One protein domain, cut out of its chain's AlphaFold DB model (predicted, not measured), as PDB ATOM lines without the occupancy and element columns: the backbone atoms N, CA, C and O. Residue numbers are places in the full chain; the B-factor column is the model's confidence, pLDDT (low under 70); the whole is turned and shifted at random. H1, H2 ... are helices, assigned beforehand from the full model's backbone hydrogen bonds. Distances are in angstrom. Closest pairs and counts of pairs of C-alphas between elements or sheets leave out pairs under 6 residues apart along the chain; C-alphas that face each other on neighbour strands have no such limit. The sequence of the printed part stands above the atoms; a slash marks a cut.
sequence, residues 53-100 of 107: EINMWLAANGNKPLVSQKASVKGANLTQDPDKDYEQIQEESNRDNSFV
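This is residues 53 to 100 of the 107 residues of the protein "Phage portal protein" of Acholeplasmataceae bacterium (UniProt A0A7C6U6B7). A long helix, H3, and the shorter H2 fold back on each other as a splayed helical hairpin, joined at one end of H3, while the small helix H1 sits off by itself at the end of an open link. Residues 91 to 100, of which 91 to 98 belong to H3, stick out free of the rest. The printed part has 48 residues with three named helices, H1, H2 and H3 in chain order, and no named strand; its class is all helix. It is loose, with a radius of gyration of the C-alphas of 13.3 A, and flat, spanning 33 by 32 by 11 A.

H3, residues 82 to 98, touches H2, residues 69 to 76, with residues 82 to 86 alone. Their closest C-alphas, those of Pro 82 and Lys 74, are 5.3 A apart. This helical hairpin has a steep tilt of 42 degrees, opposite ways. H1, residues 53 to 60, is apart from both. In H1, H2 and H3 every O i to N i+4 pair is within hydrogen-bond range.

H3 measures 24.5 A from C-alpha 82 at (10.826, 127.985, 0.945) to C-alpha 98 at (5.125, 105.122, 7.745). H2 and H1 each measure 10.5 A; H1 begins at C-alpha 53, (32.624, 126.975, 11.449).

The C-alphas farthest apart, those of Glu 53 and Phe 99, are 36.1 A apart. The printed part has no cut. The link from H2 to H3 is tight, that from H1 to H2 short. The mean pLDDT of the printed part is 71.3, and 17 residues are under 70, among them 69 to 77 and 97 to 100.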
ATOM      1  N   GLU A  53      33.325 126.267  10.382       72.19
ATOM      2  CA  GLU A  53      32.624 126.975  11.449       72.19
ATOM      3  C   GLU A  53      31.323 126.252  11.832       72.19
ATOM      4  O   GLU A  53      31.087 125.978  13.011       72.19
ATOM      5  N   ILE A  54      30.513 125.848  10.847       70.44
ATOM      6  CA  ILE A  54      29.294 125.061  11.081       70.44
ATOM      7  C   ILE A  54      29.625 123.742  11.793       70.44
ATOM      8  O   ILE A  54      28.948 123.382  12.756       70.44
ATOM      9  N   ASN A  55      30.682 123.043  11.376       72.31
ATOM     10  CA  ASN A  55      31.117 121.800  12.016       72.31
ATOM     11  C   ASN A  55      31.581 122.018  13.465       72.31
ATOM     12  O   ASN A  55      31.252 121.213  14.339       72.31
ATOM     13  N   MET A  56      32.288 123.119  13.746       74.81
ATOM     14  CA  MET A  56      32.673 123.498  15.109       74.81
ATOM     15  C   MET A  56      31.438 123.737  15.988       74.81
ATOM     16  O   MET A  56      31.360 123.211  17.100       74.81
ATOM     17  N   TRP A  57      30.448 124.481  15.489       70.88
ATOM     18  CA  TRP A  57      29.210 124.754  16.221       70.88
ATOM     19  C   TRP A  57      28.339 123.505  16.405       70.88
ATOM     20  O   TRP A  57      27.754 123.328  17.472       70.88
ATOM     21  N   LEU A  58      28.286 122.607  15.418       76.81
ATOM     22  CA  LEU A  58      27.621 121.308  15.547       76.81
ATOM     23  C   LEU A  58      28.287 120.448  16.626       76.81
ATOM     24  O   LEU A  58      27.587 119.904  17.482       76.81
ATOM     25  N   ALA A  59      29.622 120.378  16.646       73.06
ATOM     26  CA  ALA A  59      30.367 119.658  17.677       73.06
ATOM     27  C   ALA A  59      30.127 120.255  19.077       73.06
ATOM     28  O   ALA A  59      29.868 119.516  20.029       73.06
ATOM     29  N   ALA A  60      30.129 121.586  19.199       70.69
ATOM     30  CA  ALA A  60      29.864 122.289  20.455       70.69
ATOM     31  C   ALA A  60      28.414 122.121  20.951       70.69
ATOM     32  O   ALA A  60      28.177 122.035  22.155       70.69
ATOM     33  N   ASN A  61      27.441 122.012  20.039       72.19
ATOM     34  CA  ASN A  61      26.021 121.807  20.353       72.19
ATOM     35  C   ASN A  61      25.671 120.333  20.670       72.19
ATOM     36  O   ASN A  61      24.496 119.961  20.740       72.19
ATOM     37  N   GLY A  62      26.673 119.459  20.825       72.12
ATOM     38  CA  GLY A  62      26.463 118.029  21.066       72.12
ATOM     39  C   GLY A  62      25.859 117.311  19.859       72.12
ATOM     40  O   GLY A  62      25.021 116.425  20.020       72.12
ATOM     41  N   ASN A  63      26.249 117.731  18.654       67.88
ATOM     42  CA  ASN A  63      25.780 117.223  17.368       67.88
ATOM     43  C   ASN A  63      24.276 117.425  17.109       67.88
ATOM     44  O   ASN A  63      23.689 116.769  16.247       67.88
ATOM     45  N   LYS A  64      23.637 118.334  17.855       71.56
ATOM     46  CA  LYS A  64      22.259 118.750  17.589       71.56
ATOM     47  C   LYS A  64      22.227 119.738  16.418       71.56
ATOM     48  O   LYS A  64      23.130 120.575  16.325       71.56
ATOM     49  N   PRO A  65      21.187 119.697  15.560       71.62
ATOM     50  CA  PRO A  65      21.049 120.632  14.450       71.62
ATOM     51  C   PRO A  65      21.150 122.081  14.940       71.62
ATOM     52  O   PRO A  65      20.391 122.497  15.816       71.62
ATOM     53  N   LEU A  66      22.108 122.833  14.394       61.56
ATOM     54  CA  LEU A  66      22.334 124.242  14.741       61.56
ATOM     55  C   LEU A  66      21.179 125.133  14.264       61.56
ATOM     56  O   LEU A  66      20.810 126.110  14.908       61.56
ATOM     57  N   VAL A  67      20.601 124.766  13.125       71.25
ATOM     58  CA  VAL A  67      19.520 125.477  12.454       71.25
ATOM     59  C   VAL A  67      18.327 124.546  12.296       71.25
ATOM     60  O   VAL A  67      18.477 123.354  12.016       71.25
ATOM     61  N   SER A  68      17.122 125.088  12.483       71.06
ATOM     62  CA  SER A  68      15.906 124.346  12.149       71.06
ATOM     63  C   SER A  68      15.896 124.042  10.652       71.06
ATOM     64  O   SER A  68      16.293 124.884   9.849       71.06
ATOM     65  N   GLN A  69      15.390 122.873  10.268       67.00
ATOM     66  CA  GLN A  69      15.282 122.473   8.862       67.00
ATOM     67  C   GLN A  69      14.565 123.541   8.016       67.00
ATOM     68  O   GLN A  69      14.995 123.850   6.910       67.00
ATOM     69  N   LYS A  70      13.545 124.201   8.583       69.81
ATOM     70  CA  LYS A  70      12.842 125.330   7.960       69.81
ATOM     71  C   LYS A  70      13.739 126.555   7.736       69.81
ATOM     72  O   LYS A  70      13.647 127.203   6.696       69.81
ATOM     73  N   ALA A  71      14.594 126.890   8.702       67.06
ATOM     74  CA  ALA A  71      15.551 127.988   8.570       67.06
ATOM     75  C   ALA A  71      16.645 127.666   7.541       67.06
ATOM     76  O   ALA A  71      17.021 128.551   6.781       67.06
ATOM     77  N   SER A  72      17.087 126.408   7.453       69.44
ATOM     78  CA  SER A  72      18.042 125.959   6.432       69.44
ATOM     79  C   SER A  72      17.474 126.066   5.019       69.44
ATOM     80  O   SER A  72      18.156 126.565   4.132       69.44
ATOM     81  N   VAL A  73      16.212 125.669   4.807       67.94
ATOM     82  CA  VAL A  73      15.537 125.779   3.496       67.94
ATOM     83  C   VAL A  73      15.373 127.246   3.081       67.94
ATOM     84  O   VAL A  73      15.614 127.591   1.927       67.94
ATOM     85  N   LYS A  74      15.048 128.139   4.028       68.56
ATOM     86  CA  LYS A  74      14.999 129.593   3.781       68.56
ATOM     87  C   LYS A  74      16.379 130.188   3.496       68.56
ATOM     88  O   LYS A  74      16.504 131.024   2.607       68.56
ATOM     89  N   GLY A  75      17.402 129.758   4.232       64.50
ATOM     90  CA  GLY A  75      18.772 130.254   4.099       64.50
ATOM     91  C   GLY A  75      19.503 129.751   2.853       64.50
ATOM     92  O   GLY A  75      20.366 130.453   2.342       64.50
ATOM     93  N   ALA A  76      19.137 128.577   2.329       67.81
ATOM     94  CA  ALA A  76      19.766 128.003   1.141       67.81
ATOM     95  C   ALA A  76      19.534 128.847  -0.124       67.81
ATOM     96  O   ALA A  76      20.338 128.781  -1.047       67.81
ATOM     97  N   ASN A  77      18.449 129.633  -0.176       65.12
ATOM     98  CA  ASN A  77      18.074 130.485  -1.315       65.12
ATOM     99  C   ASN A  77      18.106 129.757  -2.682       65.12
ATOM    100  O   ASN A  77      18.331 130.365  -3.727       65.12
ATOM    101  N   LEU A  78      17.908 128.433  -2.667       70.06
ATOM    102  CA  LEU A  78      17.897 127.559  -3.846       70.06
ATOM    103  C   LEU A  78      16.505 127.454  -4.480       70.06
ATOM    104  O   LEU A  78      16.376 126.941  -5.588       70.06
ATOM    105  N   THR A  79      15.468 127.928  -3.787       68.56
ATOM    106  CA  THR A  79      14.070 127.763  -4.185       68.56
ATOM    107  C   THR A  79      13.314 129.087  -4.122       68.56
ATOM    108  O   THR A  79      13.681 129.989  -3.370       68.56
ATOM    109  N   GLN A  80      12.252 129.201  -4.919       69.81
ATOM    110  CA  GLN A  80      11.418 130.409  -4.984       69.81
ATOM    111  C   GLN A  80      10.369 130.462  -3.858       69.81
ATOM    112  O   GLN A  80       9.990 131.553  -3.444       69.81
ATOM    113  N   ASP A  81       9.951 129.305  -3.326       78.44
ATOM    114  CA  ASP A  81       8.952 129.172  -2.252       78.44
ATOM    115  C   ASP A  81       9.456 128.265  -1.098       78.44
ATOM    116  O   ASP A  81       9.117 127.081  -1.035       78.44
ATOM    117  N   PRO A  82      10.231 128.790  -0.131       72.00
ATOM    118  CA  PRO A  82      10.826 127.985   0.945       72.00
ATOM    119  C   PRO A  82       9.835 127.255   1.864       72.00
ATOM    120  O   PRO A  82      10.197 126.280   2.520       72.00
ATOM    121  N   ASP A  83       8.601 127.752   1.982       76.88
ATOM    122  CA  ASP A  83       7.579 127.132   2.832       76.88
ATOM    123  C   ASP A  83       6.957 125.884   2.166       76.88
ATOM    124  O   ASP A  83       6.717 124.906   2.870       76.88
ATOM    125  N   LYS A  84       6.803 125.857   0.830       77.19
ATOM    126  CA  LYS A  84       6.320 124.668   0.097       77.19
ATOM    127  C   LYS A  84       7.348 123.542   0.093       77.19
ATOM    128  O   LYS A  84       6.994 122.390   0.311       77.19
ATOM    129  N   ASP A  85       8.622 123.878  -0.086       72.44
ATOM    130  CA  ASP A  85       9.701 122.889  -0.038       72.44
ATOM    131  C   ASP A  85       9.805 122.259   1.357       72.44
ATOM    132  O   ASP A  85      10.018 121.057   1.493       72.44
ATOM    133  N   TYR A  86       9.583 123.047   2.416       79.06
ATOM    134  CA  TYR A  86       9.535 122.522   3.780       79.06
ATOM    135  C   TYR A  86       8.333 121.590   4.028       79.06
ATOM    136  O   TYR A  86       8.456 120.623   4.780       79.06
ATOM    137  N   GLU A  87       7.179 121.858   3.414       80.56
ATOM    138  CA  GLU A  87       6.016 120.960   3.454       80.56
ATOM    139  C   GLU A  87       6.298 119.652   2.709       80.56
ATOM    140  O   GLU A  87       6.101 118.579   3.278       80.56
ATOM    141  N   GLN A  88       6.862 119.723   1.500       77.50
ATOM    142  CA  GLN A  88       7.228 118.538   0.722       77.50
ATOM    143  C   GLN A  88       8.231 117.646   1.472       77.50
ATOM    144  O   GLN A  88       8.061 116.429   1.530       77.50
ATOM    145  N   ILE A  89       9.241 118.239   2.114       80.88
ATOM    146  CA  ILE A  89      10.228 117.502   2.918       80.88
ATOM    147  C   ILE A  89       9.571 116.790   4.116       80.88
ATOM    148  O   ILE A  89       9.963 115.675   4.472       80.88
ATOM    149  N   GLN A  90       8.565 117.400   4.749       80.50
ATOM    150  CA  GLN A  90       7.812 116.749   5.827       80.50
ATOM    151  C   GLN A  90       6.948 115.595   5.311       80.50
ATOM    152  O   GLN A  90       6.866 114.560   5.971       80.50
ATOM    153  N   GLU A  91       6.318 115.744   4.144       80.06
ATOM    154  CA  GLU A  91       5.554 114.664   3.510       80.06
ATOM    155  C   GLU A  91       6.447 113.470   3.153       80.06
ATOM    156  O   GLU A  91       6.078 112.325   3.424       80.06
ATOM    157  N   GLU A  92       7.639 113.725   2.610       76.44
ATOM    158  CA  GLU A  92       8.646 112.698   2.329       76.44
ATOM    159  C   GLU A  92       9.099 111.992   3.617       76.44
ATOM    160  O   GLU A  92       9.059 110.764   3.688       76.44
ATOM    161  N   SER A  93       9.406 112.746   4.681       77.44
ATOM    162  CA  SER A  93       9.813 112.170   5.972       77.44
ATOM    163  C   SER A  93       8.705 111.352   6.649       77.44
ATOM    164  O   SER A  93       8.970 110.297   7.230       77.44
ATOM    165  N   ASN A  94       7.452 111.803   6.569       77.94
ATOM    166  CA  ASN A  94       6.310 111.065   7.111       77.94
ATOM    167  C   ASN A  94       6.044 109.781   6.322       77.94
ATOM    168  O   ASN A  94       5.738 108.746   6.917       77.94
ATOM    169  N   ARG A  95       6.188 109.826   4.993       74.06
ATOM    170  CA  ARG A  95       6.049 108.651   4.129       74.06
ATOM    171  C   ARG A  95       7.129 107.612   4.433       74.06
ATOM    172  O   ARG A  95       6.791 106.439   4.577       74.06
ATOM    173  N   ASP A  96       8.370 108.043   4.639       71.19
ATOM    174  CA  ASP A  96       9.481 107.155   4.997       71.19
ATOM    175  C   ASP A  96       9.303 106.531   6.395       71.19
ATOM    176  O   ASP A  96       9.530 105.335   6.574       71.19
ATOM    177  N   ASN A  97       8.801 107.291   7.378       64.06
ATOM    178  CA  ASN A  97       8.493 106.762   8.715       64.06
ATOM    179  C   ASN A  97       7.280 105.811   8.734       64.06
ATOM    180  O   ASN A  97       7.213 104.911   9.572       64.06
ATOM    181  N   SER A  98       6.323 105.975   7.816       59.78
ATOM    182  CA  SER A  98       5.125 105.122   7.745       59.78
ATOM    183  C   SER A  98       5.409 103.693   7.264       59.78
ATOM    184  O   SER A  98       4.632 102.787   7.556       59.78
ATOM    185  N   PHE A  99       6.541 103.463   6.592       55.94
ATOM    186  CA  PHE A  99       6.931 102.140   6.095       55.94
ATOM    187  C   PHE A  99       7.462 101.199   7.199       55.94
ATOM    188  O   PHE A  99       7.571  99.997   6.978       55.94
ATOM    189  N   VAL A 100       7.751 101.707   8.407       56.00
ATOM    190  CA  VAL A 100       8.374 100.928   9.502       56.00
ATOM    191  C   VAL A 100       7.351 100.352  10.507       56.00
ATOM    192  O   VAL A 100       7.682  99.476  11.299       56.00
TER     193      VAL A 100